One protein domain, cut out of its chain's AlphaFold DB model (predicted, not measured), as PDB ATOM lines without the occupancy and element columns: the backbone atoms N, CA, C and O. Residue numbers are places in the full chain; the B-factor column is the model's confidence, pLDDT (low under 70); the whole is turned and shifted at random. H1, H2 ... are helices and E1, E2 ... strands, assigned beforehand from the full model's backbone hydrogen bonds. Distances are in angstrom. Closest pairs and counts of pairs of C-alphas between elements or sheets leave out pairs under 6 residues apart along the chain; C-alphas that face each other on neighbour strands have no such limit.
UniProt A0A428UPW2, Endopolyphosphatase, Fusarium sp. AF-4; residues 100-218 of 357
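What this domain is: This is residues 100 to 218 of the 357 residues of the protein "Endopolyphosphatase" of Fusarium sp. AF-4 (UniProt A0A428UPW2). Little regular structure is here: a head of loops, residues 117 to 147, fills one end of an elongated body, and two helices running the same way, H1 and H2, with a small parallel sheet, E1 and E2, make much of the rest. The printed part has 119 residues, with two named strands and two named helices in the order E1, H1, E2, H2 along the chain; these hold only 40 of the residues, and the class is mostly helix. The whole is compact, radius of gyration of the C-alphas 15.1 A, spanning 43 by 28 by 23 A.

Where its parts are: Find C-alpha 101 at (-5.016, 44.286, 26.153), where E1, residues 101 to 103, begins. H1, residues 151 to 164, runs 20.0 A; E2 holds residues 171 to 174. H2, residues 191 to 209, runs 26.7 A to C-alpha 209 at (-7.446, 45.567, 38.532).

How they stand to each other: E1 and E2 are parallel at 12 degrees; look for N 173 and O 102, 2.9 A. E1, H1 and E2 form a strand-helix-strand unit, two parallel strands with a helix between, its crossover right-handed. H2 touches H1 with residues 204 to 209 alone, closest at the C-alphas of Arg 162 and Thr 208, 5.8 A, a shallow tilt of 18 degrees. E2 and H2 are near each other; E1 and H2 are apart. In H1 and H2 every O i to N i+4 pair is within hydrogen-bond range.

The domain as a whole: The C-alphas of Glu 126 and Asn 212, the farthest apart, are 44.8 A apart. The printed part has no cut; links E1 to H1 and E2 to H2 are long. Residues 100 to 110 have pLDDT under 70.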
ATOM      1  N   THR A 100      -7.258  47.630  23.647       53.38
ATOM      2  CA  THR A 100      -5.939  47.490  24.278       53.38
ATOM      3  C   THR A 100      -5.984  46.405  25.348       53.38
ATOM      4  O   THR A 100      -6.824  46.444  26.240       53.38
ATOM      5  N   ALA A 101      -5.079  45.431  25.253       50.06
ATOM      6  CA  ALA A 101      -5.016  44.286  26.153       50.06
ATOM      7  C   ALA A 101      -3.585  44.024  26.618       50.06
ATOM      8  O   ALA A 101      -2.643  44.205  25.842       50.06
ATOM      9  N   ILE A 102      -3.445  43.538  27.852       49.44
ATOM     10  CA  ILE A 102      -2.198  42.954  28.357       49.44
ATOM     11  C   ILE A 102      -2.353  41.438  28.367       49.44
ATOM     12  O   ILE A 102      -3.322  40.913  28.915       49.44
ATOM     13  N   ALA A 103      -1.379  40.745  27.783       53.25
ATOM     14  CA  ALA A 103      -1.108  39.353  28.101       53.25
ATOM     15  C   ALA A 103      -0.040  39.317  29.191       53.25
ATOM     16  O   ALA A 103       0.897  40.119  29.153       53.25
ATOM     17  N   ASN A 104      -0.171  38.410  30.153       49.88
ATOM     18  CA  ASN A 104       0.945  38.086  31.031       49.88
ATOM     19  C   ASN A 104       2.127  37.648  30.151       49.88
ATOM     20  O   ASN A 104       1.913  36.812  29.285       49.88
ATOM     21  N   VAL A 105       3.320  38.234  30.276       34.41
ATOM     22  CA  VAL A 105       4.494  37.841  29.475       34.41
ATOM     23  C   VAL A 105       5.739  37.873  30.357       34.41
ATOM     24  O   VAL A 105       6.170  38.940  30.781       34.41
ATOM     25  N   ASN A 106       6.346  36.708  30.570       34.09
ATOM     26  CA  ASN A 106       7.680  36.535  31.136       34.09
ATOM     27  C   ASN A 106       8.607  35.964  30.050       34.09
ATOM     28  O   ASN A 106       8.309  34.937  29.455       34.09
ATOM     29  N   SER A 107       9.706  36.666  29.752       32.75
ATOM     30  CA  SER A 107      10.805  36.310  28.822       32.75
ATOM     31  C   SER A 107      10.609  35.056  27.930       32.75
ATOM     32  O   SER A 107      11.268  34.042  28.147       32.75
ATOM     33  N   ASN A 108       9.762  35.180  26.895       33.00
ATOM     34  CA  ASN A 108       9.361  34.191  25.864       33.00
ATOM     35  C   ASN A 108       8.102  33.330  26.100       33.00
ATOM     36  O   ASN A 108       7.715  32.619  25.172       33.00
ATOM     37  N   SER A 109       7.404  33.433  27.234       39.62
ATOM     38  CA  SER A 109       6.101  32.776  27.443       39.62
ATOM     39  C   SER A 109       5.162  33.592  28.337       39.62
ATOM     40  O   SER A 109       5.556  34.599  28.917       39.62
ATOM     41  N   THR A 110       3.892  33.208  28.431       56.50
ATOM     42  CA  THR A 110       2.855  33.977  29.140       56.50
ATOM     43  C   THR A 110       2.656  33.603  30.613       56.50
ATOM     44  O   THR A 110       1.591  33.834  31.195       56.50
ATOM     45  N   ASP A 111       3.676  33.013  31.222       79.12
ATOM     46  CA  ASP A 111       3.499  32.128  32.371       79.12
ATOM     47  C   ASP A 111       4.192  32.700  33.609       79.12
ATOM     48  O   ASP A 111       5.374  33.060  33.577       79.12
ATOM     49  N   PHE A 112       3.451  32.829  34.715       86.50
ATOM     50  CA  PHE A 112       4.030  33.386  35.938       86.50
ATOM     51  C   PHE A 112       5.015  32.412  36.579       86.50
ATOM     52  O   PHE A 112       6.063  32.857  37.040       86.50
ATOM     53  N   HIS A 113       4.649  31.125  36.657       92.56
ATOM     54  CA  HIS A 113       5.334  30.107  37.459       92.56
ATOM     55  C   HIS A 113       5.892  30.646  38.785       92.56
ATOM     56  O   HIS A 113       7.097  30.620  39.009       92.56
ATOM     57  N   PRO A 114       5.046  31.193  39.669       92.44
ATOM     58  CA  PRO A 114       5.489  31.599  40.989       92.44
ATOM     59  C   PRO A 114       5.952  30.374  41.780       92.44
ATOM     60  O   PRO A 114       5.219  29.390  41.928       92.44
ATOM     61  N   ASP A 115       7.151  30.472  42.330       94.75
ATOM     62  CA  ASP A 115       7.712  29.491  43.237       94.75
ATOM     63  C   ASP A 115       7.795  30.053  44.660       94.75
ATOM     64  O   ASP A 115       8.553  30.970  44.982       94.75
ATOM     65  N   GLU A 116       6.978  29.471  45.534       94.25
ATOM     66  CA  GLU A 116       6.918  29.777  46.963       94.25
ATOM     67  C   GLU A 116       8.174  29.343  47.739       94.25
ATOM     68  O   GLU A 116       8.369  29.776  48.877       94.25
ATOM     69  N   PHE A 117       9.028  28.504  47.143       96.25
ATOM     70  CA  PHE A 117      10.266  28.014  47.747       96.25
ATOM     71  C   PHE A 117      11.522  28.736  47.257       96.25
ATOM     72  O   PHE A 117      12.596  28.495  47.822       96.25
ATOM     73  N   TYR A 118      11.393  29.636  46.279       96.00
ATOM     74  CA  TYR A 118      12.502  30.395  45.724       96.00
ATOM     75  C   TYR A 118      13.235  31.173  46.817       96.00
ATOM     76  O   TYR A 118      12.635  31.904  47.613       96.00
ATOM     77  N   LYS A 119      14.565  31.071  46.827       97.25
ATOM     78  CA  LYS A 119      15.429  31.838  47.724       97.25
ATOM     79  C   LYS A 119      16.460  32.629  46.928       97.25
ATOM     80  O   LYS A 119      17.250  32.022  46.202       97.25
ATOM     81  N   PRO A 120      16.527  33.958  47.106       95.06
ATOM     82  CA  PRO A 120      17.651  34.739  46.611       95.06
ATOM     83  C   PRO A 120      18.978  34.189  47.142       95.06
ATOM     84  O   PRO A 120      19.037  33.641  48.245       95.06
ATOM     85  N   HIS A 121      20.035  34.346  46.351       96.44
ATOM     86  CA  HIS A 121      21.391  33.854  46.616       96.44
ATOM     87  C   HIS A 121      21.500  32.333  46.739       96.44
ATOM     88  O   HIS A 121      22.472  31.813  47.281       96.44
ATOM     89  N   SER A 122      20.516  31.598  46.221       96.94
ATOM     90  CA  SER A 122      20.556  30.146  46.188       96.94
ATOM     91  C   SER A 122      21.176  29.574  44.904       96.94
ATOM     92  O   SER A 122      21.441  30.282  43.927       96.94
ATOM     93  N   SER A 123      21.447  28.268  44.911       96.25
ATOM     94  CA  SER A 123      22.024  27.549  43.780       96.25
ATOM     95  C   SER A 123      20.998  27.306  42.677       96.25
ATOM     96  O   SER A 123      19.930  26.742  42.906       96.25
ATOM     97  N   THR A 124      21.392  27.653  41.455       94.69
ATOM     98  CA  THR A 124      20.648  27.416  40.211       94.69
ATOM     99  C   THR A 124      20.967  26.053  39.587       94.69
ATOM    100  O   THR A 124      20.660  25.819  38.423       94.69
ATOM    101  N   ALA A 125      21.663  25.174  40.317       93.81
ATOM    102  CA  ALA A 125      22.008  23.848  39.819       93.81
ATOM    103  C   ALA A 125      20.748  22.995  39.600       93.81
ATOM    104  O   ALA A 125      19.774  23.099  40.352       93.81
ATOM    105  N   GLU A 126      20.805  22.112  38.608       89.31
ATOM    106  CA  GLU A 126      19.733  21.166  38.294       89.31
ATOM    107  C   GLU A 126      19.299  20.373  39.547       89.31
ATOM    108  O   GLU A 126      20.120  19.990  40.391       89.31
ATOM    109  N   GLY A 127      17.987  20.184  39.715       89.75
ATOM    110  CA  GLY A 127      17.401  19.514  40.883       89.75
ATOM    111  C   GLY A 127      17.433  20.328  42.187       89.75
ATOM    112  O   GLY A 127      17.104  19.811  43.261       89.75
ATOM    113  N   VAL A 128      17.888  21.586  42.151       92.19
ATOM    114  CA  VAL A 128      17.844  22.514  43.294       92.19
ATOM    115  C   VAL A 128      16.768  23.582  43.130       92.19
ATOM    116  O   VAL A 128      16.216  24.003  44.148       92.19
ATOM    117  N   ALA A 129      16.486  23.989  41.887       93.19
ATOM    118  CA  ALA A 129      15.419  24.923  41.521       93.19
ATOM    119  C   ALA A 129      15.438  26.246  42.315       93.19
ATOM    120  O   ALA A 129      14.402  26.824  42.597       93.19
ATOM    121  N   CYS A 130      16.617  26.731  42.721       96.38
ATOM    122  CA  CYS A 130      16.753  27.925  43.560       96.38
ATOM    123  C   CYS A 130      16.107  27.830  44.963       96.38
ATOM    124  O   CYS A 130      15.779  28.842  45.582       96.38
ATOM    125  N   HIS A 131      15.959  26.631  45.536       96.56
ATOM    126  CA  HIS A 131      15.351  26.480  46.870       96.56
ATOM    127  C   HIS A 131      16.366  26.463  48.034       96.56
ATOM    128  O   HIS A 131      16.000  26.571  49.216       96.56
ATOM    129  N   ARG A 132      17.652  26.210  47.745       95.75
ATOM    130  CA  ARG A 132      18.692  25.897  48.753       95.75
ATOM    131  C   ARG A 132      20.115  26.006  48.198       95.75
ATOM    132  O   ARG A 132      20.299  26.033  46.987       95.75
ATOM    133  N   LYS A 133      21.098  25.905  49.112       95.50
ATOM    134  CA  LYS A 133      22.557  26.041  48.891       95.50
ATOM    135  C   LYS A 133      22.920  27.426  48.362       95.50
ATOM    136  O   LYS A 133      22.147  27.983  47.613       95.50
ATOM    137  N   GLU A 134      24.083  27.954  48.713       96.50
ATOM    138  CA  GLU A 134      24.537  29.248  48.185       96.50
ATOM    139  C   GLU A 134      24.749  29.198  46.660       96.50
ATOM    140  O   GLU A 134      25.213  28.185  46.123       96.50
ATOM    141  N   GLY A 135      24.424  30.287  45.966       95.50
ATOM    142  CA  GLY A 135      24.592  30.418  44.523       95.50
ATOM    143  C   GLY A 135      24.185  31.783  43.966       95.50
ATOM    144  O   GLY A 135      24.109  32.777  44.683       95.50
ATOM    145  N   SER A 136      23.978  31.838  42.651       93.88
ATOM    146  CA  SER A 136      23.822  33.083  41.891       93.88
ATOM    147  C   SER A 136      22.374  33.537  41.690       93.88
ATOM    148  O   SER A 136      22.153  34.470  40.922       93.88
ATOM    149  N   ALA A 137      21.391  32.897  42.330       94.25
ATOM    150  CA  ALA A 137      19.993  33.291  42.189       94.25
ATOM    151  C   ALA A 137      19.783  34.754  42.626       94.25
ATOM    152  O   ALA A 137      20.203  35.152  43.715       94.25
ATOM    153  N   GLY A 138      19.172  35.575  41.772       93.31
ATOM    154  CA  GLY A 138      18.920  36.985  42.054       93.31
ATOM    155  C   GLY A 138      17.679  37.202  42.919       93.31
ATOM    156  O   GLY A 138      16.932  36.283  43.227       93.31
ATOM    157  N   THR A 139      17.414  38.449  43.304       92.25
ATOM    158  CA  THR A 139      16.187  38.796  44.046       92.25
ATOM    159  C   THR A 139      14.921  38.588  43.213       92.25
ATOM    160  O   THR A 139      13.893  38.180  43.746       92.25
ATOM    161  N   TYR A 140      15.003  38.862  41.910       89.12
ATOM    162  CA  TYR A 140      13.869  38.824  40.986       89.12
ATOM    163  C   TYR A 140      13.889  37.619  40.045       89.12
ATOM    164  O   TYR A 140      13.063  37.540  39.147       89.12
ATOM    165  N   GLY A 141      14.809  36.677  40.238       90.81
ATOM    166  CA  GLY A 141      14.926  35.509  39.378       90.81
ATOM    167  C   GLY A 141      16.370  35.174  39.040       90.81
ATOM    168  O   GLY A 141      17.318  35.851  39.446       90.81
ATOM    169  N   ALA A 142      16.522  34.081  38.305       88.56
ATOM    170  CA  ALA A 142      17.794  33.602  37.791       88.56
ATOM    171  C   ALA A 142      17.622  33.297  36.299       88.56
ATOM    172  O   ALA A 142      17.207  32.203  35.919       88.56
ATOM    173  N   GLU A 143      17.887  34.296  35.459       83.12
ATOM    174  CA  GLU A 143      17.704  34.194  34.009       83.12
ATOM    175  C   GLU A 143      18.495  33.017  33.422       83.12
ATOM    176  O   GLU A 143      19.623  32.750  33.838       83.12
ATOM    177  N   THR A 144      17.927  32.341  32.418       83.94
ATOM    178  CA  THR A 144      18.541  31.198  31.703       83.94
ATOM    179  C   THR A 144      18.811  29.954  32.561       83.94
ATOM    180  O   THR A 144      19.638  29.118  32.199       83.94
ATOM    181  N   THR A 145      18.110  29.813  33.688       87.19
ATOM    182  CA  THR A 145      18.202  28.649  34.584       87.19
ATOM    183  C   THR A 145      16.858  27.936  34.717       87.19
ATOM    184  O   THR A 145      15.837  28.462  34.283       87.19
ATOM    185  N   ASP A 146      16.850  26.770  35.368       86.19
ATOM    186  CA  ASP A 146      15.631  25.988  35.641       86.19
ATOM    187  C   ASP A 146      14.830  26.507  36.851       86.19
ATOM    188  O   ASP A 146      13.986  25.799  37.402       86.19
ATOM    189  N   CYS A 147      15.140  27.714  37.328       91.38
ATOM    190  CA  CYS A 147      14.431  28.318  38.440       91.38
ATOM    191  C   CYS A 147      13.170  29.028  37.967       91.38
ATOM    192  O   CYS A 147      13.203  29.855  37.058       91.38
ATOM    193  N   ASP A 148      12.083  28.744  38.667       93.81
ATOM    194  CA  ASP A 148      10.821  29.442  38.510       93.81
ATOM    195  C   ASP A 148      10.856  30.836  39.159       93.81
ATOM    196  O   ASP A 148      11.797  31.212  39.870       93.81
ATOM    197  N   SER A 149       9.834  31.641  38.876       91.44
ATOM    198  CA  SER A 149       9.799  33.050  39.263       91.44
ATOM    199  C   SER A 149       9.603  33.211  40.774       91.44
ATOM    200  O   SER A 149       8.649  32.660  41.329       91.44
ATOM    201  N   PRO A 150      10.392  34.049  41.470       92.44
ATOM    202  CA  PRO A 150      10.044  34.436  42.830       92.44
ATOM    203  C   PRO A 150       8.743  35.242  42.851       92.44
ATOM    204  O   PRO A 150       8.482  36.054  41.963       92.44
ATOM    205  N   LEU A 151       7.976  35.132  43.940       90.88
ATOM    206  CA  LEU A 151       6.802  35.990  44.170       90.88
ATOM    207  C   LEU A 151       7.139  37.491  44.107       90.88
ATOM    208  O   LEU A 151       6.304  38.285  43.687       90.88
ATOM    209  N   ALA A 152       8.372  37.874  44.456       88.62
ATOM    210  CA  ALA A 152       8.846  39.251  44.335       88.62
ATOM    211  C   ALA A 152       8.825  39.775  42.886       88.62
ATOM    212  O   ALA A 152       8.588  40.964  42.681       88.62
ATOM    213  N   LEU A 153       9.052  38.911  41.887       88.94
ATOM    214  CA  LEU A 153       8.929  39.285  40.476       88.94
ATOM    215  C   LEU A 153       7.460  39.479  40.090       88.94
ATOM    216  O   LEU A 153       7.135  40.467  39.442       88.94
ATOM    217  N   VAL A 154       6.567  38.585  40.532       87.44
ATOM    218  CA  VAL A 154       5.116  38.726  40.302       87.44
ATOM    219  C   VAL A 154       4.606  40.053  40.869       87.44
ATOM    220  O   VAL A 154       3.888  40.780  40.184       87.44
ATOM    221  N   ASP A 155       5.029  40.394  42.086       88.12
ATOM    222  CA  ASP A 155       4.654  41.639  42.759       88.12
ATOM    223  C   ASP A 155       5.176  42.863  42.009       88.12
ATOM    224  O   ASP A 155       4.397  43.756  41.679       88.12
ATOM    225  N   ALA A 156       6.461  42.868  41.647       87.19
ATOM    226  CA  ALA A 156       7.055  43.962  40.882       87.19
ATOM    227  C   ALA A 156       6.365  44.167  39.521       87.19
ATOM    228  O   ALA A 156       6.130  45.307  39.116       87.19
ATOM    229  N   THR A 157       6.003  43.082  38.830       86.00
ATOM    230  CA  THR A 157       5.293  43.137  37.545       86.00
ATOM    231  C   THR A 157       3.897  43.735  37.702       86.00
ATOM    232  O   THR A 157       3.535  44.654  36.965       86.00
ATOM    233  N   LEU A 158       3.111  43.259  38.672       86.81
ATOM    234  CA  LEU A 158       1.752  43.760  38.898       86.81
ATOM    235  C   LEU A 158       1.744  45.205  39.410       86.81
ATOM    236  O   LEU A 158       0.918  46.002  38.963       86.81
ATOM    237  N   ASP A 159       2.695  45.581  40.265       87.62
ATOM    238  CA  ASP A 159       2.859  46.964  40.720       87.62
ATOM    239  C   ASP A 159       3.240  47.896  39.567       87.62
ATOM    240  O   ASP A 159       2.697  49.000  39.448       87.62
ATOM    241  N   TRP A 160       4.121  47.446  38.668       88.62
ATOM    242  CA  TRP A 160       4.463  48.209  37.474       88.62
ATOM    243  C   TRP A 160       3.250  48.389  36.555       88.62
ATOM    244  O   TRP A 160       3.003  49.510  36.103       88.62
ATOM    245  N   ILE A 161       2.461  47.332  36.327       84.88
ATOM    246  CA  ILE A 161       1.226  47.403  35.533       84.88
ATOM    247  C   ILE A 161       0.236  48.382  36.168       84.88
ATOM    248  O   ILE A 161      -0.284  49.251  35.463       84.88
ATOM    249  N   ARG A 162       0.020  48.294  37.488       86.44
ATOM    250  CA  ARG A 162      -0.856  49.211  38.231       86.44
ATOM    251  C   ARG A 162      -0.456  50.668  38.007       86.44
ATOM    252  O   ARG A 162      -1.321  51.502  37.781       86.44
ATOM    253  N   ALA A 163       0.842  50.961  38.067       85.94
ATOM    254  CA  ALA A 163       1.356  52.325  38.000       85.94
ATOM    255  C   ALA A 163       1.434  52.913  36.579       85.94
ATOM    256  O   ALA A 163       1.455  54.135  36.445       85.94
ATOM    257  N   HIS A 164       1.516  52.080  35.535       84.12
ATOM    258  CA  HIS A 164       1.855  52.559  34.187       84.12
ATOM    259  C   HIS A 164       0.867  52.184  33.086       84.12
ATOM    260  O   HIS A 164       0.914  52.807  32.029       84.12
ATOM    261  N   VAL A 165       0.042  51.148  33.272       82.56
ATOM    262  CA  VAL A 165      -0.747  50.583  32.162       82.56
ATOM    263  C   VAL A 165      -2.200  50.303  32.529       82.56
ATOM    264  O   VAL A 165      -3.038  50.301  31.634       82.56
ATOM    265  N   LYS A 166      -2.524  50.099  33.815       83.88
ATOM    266  CA  LYS A 166      -3.885  49.782  34.279       83.88
ATOM    267  C   LYS A 166      -4.944  50.709  33.672       83.88
ATOM    268  O   LYS A 166      -5.935  50.218  33.152       83.88
ATOM    269  N   ASP A 167      -4.705  52.018  33.677       86.56
ATOM    270  CA  ASP A 167      -5.687  53.012  33.220       86.56
ATOM    271  C   ASP A 167      -5.784  53.141  31.683       86.56
ATOM    272  O   ASP A 167      -6.654  53.844  31.169       86.56
ATOM    273  N   ASP A 168      -4.905  52.459  30.940       86.06
ATOM    274  CA  ASP A 168      -4.800  52.524  29.477       86.06
ATOM    275  C   ASP A 168      -5.277  51.238  28.768       86.06
ATOM    276  O   ASP A 168      -5.195  51.150  27.536       86.06
ATOM    277  N   ILE A 169      -5.763  50.234  29.508       84.06
ATOM    278  CA  ILE A 169      -6.199  48.936  28.966       84.06
ATOM    279  C   ILE A 169      -7.699  48.696  29.145       84.06
ATOM    280  O   ILE A 169      -8.314  49.163  30.098       84.06
ATOM    281  N   ASP A 170      -8.276  47.911  28.234       83.12
ATOM    282  CA  ASP A 170      -9.694  47.544  28.264       83.12
ATOM    283  C   ASP A 170      -9.930  46.191  28.962       83.12
ATOM    284  O   ASP A 170     -10.994  45.967  29.531       83.12
ATOM    285  N   PHE A 171      -8.965  45.263  28.901       90.25
ATOM    286  CA  PHE A 171      -9.039  43.935  29.526       90.25
ATOM    287  C   PHE A 171      -7.649  43.282  29.648       90.25
ATOM    288  O   PHE A 171      -6.670  43.729  29.046       90.25
ATOM    289  N   VAL A 172      -7.570  42.183  30.401       88.06
ATOM    290  CA  VAL A 172      -6.349  41.389  30.611       88.06
ATOM    291  C   VAL A 172      -6.595  39.934  30.231       88.06
ATOM    292  O   VAL A 172      -7.619  39.356  30.589       88.06
ATOM    293  N   VAL A 173      -5.635  39.314  29.551       87.75
ATOM    294  CA  VAL A 173      -5.623  37.866  29.308       87.75
ATOM    295  C   VAL A 173      -4.530  37.213  30.154       87.75
ATOM    296  O   VAL A 173      -3.378  37.648  30.156       87.75
ATOM    297  N   TRP A 174      -4.899  36.167  30.892       91.81
ATOM    298  CA  TRP A 174      -3.999  35.419  31.768       91.81
ATOM    299  C   TRP A 174      -3.997  33.954  31.337       91.81
ATOM    300  O   TRP A 174      -4.915  33.192  31.627       91.81
ATOM    301  N   THR A 175      -2.972  33.551  30.598       90.56
ATOM    302  CA  THR A 175      -2.968  32.275  29.874       90.56
ATOM    303  C   THR A 175      -2.422  31.084  30.659       90.56
ATOM    304  O   THR A 175      -1.909  30.148  30.060       90.56
ATOM    305  N   GLY A 176      -2.615  31.077  31.980       89.75
ATOM    306  CA  GLY A 176      -2.350  29.921  32.839       89.75
ATOM    307  C   GLY A 176      -0.925  29.833  33.382       89.75
ATOM    308  O   GLY A 176      -0.246  30.847  33.547       89.75
ATOM    309  N   ASP A 177      -0.541  28.612  33.756       93.38
ATOM    310  CA  ASP A 177       0.766  28.212  34.285       93.38
ATOM    311  C   ASP A 177       1.228  29.082  35.462       93.38
ATOM    312  O   ASP A 177       2.248  29.774  35.486       93.38
ATOM    313  N   THR A 178       0.393  29.039  36.499       93.62
ATOM    314  CA  THR A 178       0.538  29.810  37.742       93.62
ATOM    315  C   THR A 178       0.958  28.941  38.924       93.62
ATOM    316  O   THR A 178       0.999  29.381  40.070       93.62
ATOM    317  N   ALA A 179       1.348  27.703  38.648       94.62
ATOM    318  CA  ALA A 179       2.085  26.871  39.579       94.62
ATOM    319  C   ALA A 179       3.485  26.597  39.029       94.62
ATOM    320  O   ALA A 179       3.645  26.331  37.836       94.62
ATOM    321  N   ARG A 180       4.487  26.603  39.912       94.25
ATOM    322  CA  ARG A 180       5.860  26.186  39.594       94.25
ATOM    323  C   ARG A 180       5.934  24.797  38.944       94.25
ATOM    324  O   ARG A 180       5.043  23.954  39.136       94.25
ATOM    325  N   HIS A 181       7.033  24.547  38.257       94.38
ATOM    326  CA  HIS A 181       7.501  23.240  37.836       94.38
ATOM    327  C   HIS A 181       7.876  22.359  39.036       94.38
ATOM    328  O   HIS A 181       8.153  22.821  40.144       94.38
ATOM    329  N   ASP A 182       7.876  21.046  38.818       91.31
ATOM    330  CA  ASP A 182       8.249  20.060  39.838       91.31
ATOM    331  C   ASP A 182       9.747  19.717  39.754       91.31
ATOM    332  O   ASP A 182      10.134  18.561  39.609       91.31
ATOM    333  N   SER A 183      10.592  20.755  39.778       90.12
ATOM    334  CA  SER A 183      12.042  20.669  39.515       90.12
ATOM    335  C   SER A 183      12.888  20.341  40.757       90.12
ATOM    336  O   SER A 183      14.116  20.286  40.682       90.12
ATOM    337  N   ASP A 184      12.255  20.124  41.915       93.56
ATOM    338  CA  ASP A 184      12.918  19.742  43.165       93.56
ATOM    339  C   ASP A 184      12.231  18.537  43.810       93.56
ATOM    340  O   ASP A 184      11.234  18.669  44.519       93.56
ATOM    341  N   GLU A 185      12.836  17.360  43.652       92.81
ATOM    342  CA  GLU A 185      12.330  16.098  44.207       92.81
ATOM    343  C   GLU A 185      12.178  16.107  45.740       92.81
ATOM    344  O   GLU A 185      11.444  15.290  46.297       92.81
ATOM    345  N   LYS A 186      12.858  17.017  46.454       94.44
ATOM    346  CA  LYS A 186      12.719  17.145  47.916       94.44
ATOM    347  C   LYS A 186      11.497  17.956  48.330       94.44
ATOM    348  O   LYS A 186      11.076  17.859  49.482       94.44
ATOM    349  N   LEU A 187      10.962  18.765  47.421       93.25
ATOM    350  CA  LEU A 187       9.799  19.620  47.630       93.25
ATOM    351  C   LEU A 187       8.778  19.376  46.512       93.25
ATOM    352  O   LEU A 187       8.439  20.307  45.770       93.25
ATOM    353  N   PRO A 188       8.263  18.133  46.407       93.69
ATOM    354  CA  PRO A 188       7.369  17.766  45.329       93.69
ATOM    355  C   PRO A 188       6.104  18.615  45.369       93.69
ATOM    356  O   PRO A 188       5.547  18.955  46.428       93.69
ATOM    357  N   ARG A 189       5.625  18.959  44.184       93.44
ATOM    358  CA  ARG A 189       4.403  19.726  44.027       93.44
ATOM    359  C   ARG A 189       3.187  18.896  44.431       93.44
ATOM    360  O   ARG A 189       3.044  17.727  44.090       93.44
ATOM    361  N   ASN A 190       2.267  19.525  45.155       95.56
ATOM    362  CA  ASN A 190       1.009  18.908  45.568       95.56
ATOM    363  C   ASN A 190      -0.169  19.848  45.278       95.56
ATOM    364  O   ASN A 190       0.016  21.017  44.940       95.56
ATOM    365  N   SER A 191      -1.397  19.342  45.410       97.12
ATOM    366  CA  SER A 191      -2.595  20.122  45.079       97.12
ATOM    367  C   SER A 191      -2.798  21.348  45.967       97.12
ATOM    368  O   SER A 191      -3.383  22.325  45.514       97.12
ATOM    369  N   GLY A 192      -2.332  21.299  47.218       97.38
ATOM    370  CA  GLY A 192      -2.375  22.435  48.135       97.38
ATOM    371  C   GLY A 192      -1.497  23.582  47.646       97.38
ATOM    372  O   GLY A 192      -1.972  24.710  47.599       97.38
ATOM    373  N   HIS A 193      -0.275  23.271  47.204       95.62
ATOM    374  CA  HIS A 193       0.632  24.234  46.580       95.62
ATOM    375  C   HIS A 193       0.020  24.814  45.296       95.62
ATOM    376  O   HIS A 193      -0.231  26.007  45.240       95.62
ATOM    377  N   VAL A 194      -0.374  23.972  44.328       97.62
ATOM    378  CA  VAL A 194      -0.947  24.425  43.038       97.62
ATOM    379  C   VAL A 194      -2.132  25.380  43.217       97.62
ATOM    380  O   VAL A 194      -2.164  26.457  42.623       97.62
ATOM    381  N   LEU A 195      -3.111  25.001  44.049       98.38
ATOM    382  CA  LEU A 195      -4.284  25.841  44.314       98.38
ATOM    383  C   LEU A 195      -3.947  27.042  45.205       98.38
ATOM    384  O   LEU A 195      -4.621  28.064  45.133       98.38
ATOM    385  N   GLY A 196      -2.954  26.912  46.087       97.75
ATOM    386  CA  GLY A 196      -2.479  27.979  46.961       97.75
ATOM    387  C   GLY A 196      -1.875  29.121  46.158       97.75
ATOM    388  O   GLY A 196      -2.326  30.258  46.290       97.75
ATOM    389  N   THR A 197      -0.937  28.812  45.263       95.50
ATOM    390  CA  THR A 197      -0.292  29.824  44.428       95.50
ATOM    391  C   THR A 197      -1.270  30.435  43.423       95.50
ATOM    392  O   THR A 197      -1.303  31.655  43.271       95.50
ATOM    393  N   ASN A 198      -2.181  29.638  42.849       97.56
ATOM    394  CA  ASN A 198      -3.261  30.162  42.007       97.56
ATOM    395  C   ASN A 198      -4.202  31.118  42.760       97.56
ATOM    396  O   ASN A 198      -4.552  32.166  42.225       97.56
ATOM    397  N   ARG A 199      -4.578  30.818  44.015       98.38
ATOM    398  CA  ARG A 199      -5.338  31.764  44.858       98.38
ATOM    399  C   ARG A 199      -4.558  33.042  45.122       98.38
ATOM    400  O   ARG A 199      -5.129  34.125  45.043       98.38
ATOM    401  N   GLN A 200      -3.274  32.917  45.444       97.25
ATOM    402  CA  GLN A 200      -2.427  34.059  45.764       97.25
ATOM    403  C   GLN A 200      -2.287  35.003  44.566       97.25
ATOM    404  O   GLN A 200      -2.486  36.207  44.717       97.25
ATOM    405  N   VAL A 201      -1.996  34.473  43.377       95.19
ATOM    406  CA  VAL A 201      -1.872  35.280  42.155       95.19
ATOM    407  C   VAL A 201      -3.224  35.826  41.707       95.19
ATOM    408  O   VAL A 201      -3.306  37.011  41.398       95.19
ATOM    409  N   ALA A 202      -4.301  35.034  41.758       96.38
ATOM    410  CA  ALA A 202      -5.649  35.528  41.469       96.38
ATOM    411  C   ALA A 202      -6.024  36.719  42.365       96.38
ATOM    412  O   ALA A 202      -6.549  37.714  41.869       96.38
ATOM    413  N   GLN A 203      -5.707  36.653  43.664       96.44
ATOM    414  CA  GLN A 203      -5.944  37.762  44.587       96.44
ATOM    415  C   GLN A 203      -5.095  38.990  44.237       96.44
ATOM    416  O   GLN A 203      -5.629  40.090  44.181       96.44
ATOM    417  N   LYS A 204      -3.805  38.819  43.924       94.50
ATOM    418  CA  LYS A 204      -2.936  39.935  43.507       94.50
ATOM    419  C   LYS A 204      -3.418  40.596  42.213       94.50
ATOM    420  O   LYS A 204      -3.393  41.819  42.102       94.50
ATOM    421  N   ILE A 205      -3.892  39.806  41.248       93.62
ATOM    422  CA  ILE A 205      -4.509  40.294  40.007       93.62
ATOM    423  C   ILE A 205      -5.777  41.092  40.327       93.62
ATOM    424  O   ILE A 205      -5.930  42.212  39.847       93.62
ATOM    425  N   ILE A 206      -6.656  40.561  41.180       94.62
ATOM    426  CA  ILE A 206      -7.843  41.276  41.667       94.62
ATOM    427  C   ILE A 206      -7.445  42.616  42.291       94.62
ATOM    428  O   ILE A 206      -7.956  43.649  41.881       94.62
ATOM    429  N   ASP A 207      -6.488  42.624  43.217       93.81
ATOM    430  CA  ASP A 207      -6.025  43.840  43.896       93.81
ATOM    431  C   ASP A 207      -5.360  44.834  42.927       93.81
ATOM    432  O   ASP A 207      -5.189  46.014  43.232       93.81
ATOM    433  N   THR A 208      -4.914  44.367  41.761       91.38
ATOM    434  CA  THR A 208      -4.311  45.201  40.715       91.38
ATOM    435  C   THR A 208      -5.370  45.866  39.849       91.38
ATOM    436  O   THR A 208      -5.228  47.039  39.519       91.38
ATOM    437  N   PHE A 209      -6.440  45.146  39.511       91.88
ATOM    438  CA  PHE A 209      -7.446  45.567  38.532       91.88
ATOM    439  C   PHE A 209      -8.816  45.904  39.144       91.88
ATOM    440  O   PHE A 209      -9.793  46.075  38.415       91.88
ATOM    441  N   SER A 210      -8.894  46.001  40.474       91.31
ATOM    442  CA  SER A 210     -10.083  46.439  41.203       91.31
ATOM    443  C   SER A 210      -9.919  47.818  41.829       91.31
ATOM    444  O   SER A 210      -8.976  48.046  42.581       91.31
ATOM    445  N   ASP A 211     -10.921  48.667  41.646       84.06
ATOM    446  CA  ASP A 211     -11.175  49.876  42.414       84.06
ATOM    447  C   ASP A 211     -12.473  49.700  43.220       84.06
ATOM    448  O   ASP A 211     -13.451  49.083  42.794       84.06
ATOM    449  N   ASN A 212     -12.488  50.203  44.457       78.19
ATOM    450  CA  ASN A 212     -13.652  50.135  45.359       78.19
ATOM    451  C   ASN A 212     -14.235  48.717  45.575       78.19
ATOM    452  O   ASN A 212     -15.409  48.561  45.911       78.19
ATOM    453  N   GLY A 213     -13.415  47.677  45.400       73.81
ATOM    454  CA  GLY A 213     -13.799  46.278  45.605       73.81
ATOM    455  C   GLY A 213     -14.522  45.614  44.428       73.81
ATOM    456  O   GLY A 213     -14.834  44.427  44.529       73.81
ATOM    457  N   GLN A 214     -14.755  46.319  43.317       82.44
ATOM    458  CA  GLN A 214     -15.283  45.747  42.071       82.44
ATOM    459  C   GLN A 214     -14.147  45.508  41.077       82.44
ATOM    460  O   GLN A 214     -13.123  46.170  41.137       82.44
ATOM    461  N   LEU A 215     -14.266  44.496  40.214       87.19
ATOM    462  CA  LEU A 215     -13.271  44.266  39.161       87.19
ATOM    463  C   LEU A 215     -13.630  45.156  37.964       87.19
ATOM    464  O   LEU A 215     -14.554  44.822  37.229       87.19
ATOM    465  N   ASP A 216     -12.940  46.286  37.809       85.94
ATOM    466  CA  ASP A 216     -13.265  47.279  36.775       85.94
ATOM    467  C   ASP A 216     -12.756  46.865  35.396       85.94
ATOM    468  O   ASP A 216     -13.405  47.126  34.385       85.94
ATOM    469  N   ILE A 217     -11.603  46.191  35.361       89.75
ATOM    470  CA  ILE A 217     -10.988  45.689  34.131       89.75
ATOM    471  C   ILE A 217     -11.196  44.171  34.078       89.75
ATOM    472  O   ILE A 217     -10.669  43.458  34.938       89.75
ATOM    473  N   PRO A 218     -11.934  43.643  33.083       92.56
ATOM    474  CA  PRO A 218     -12.122  42.208  32.924       92.56
ATOM    475  C   PRO A 218     -10.783  41.481  32.792       92.56
ATOM    476  O   PRO A 218      -9.946  41.838  31.959       92.56
TER     477      PRO A 218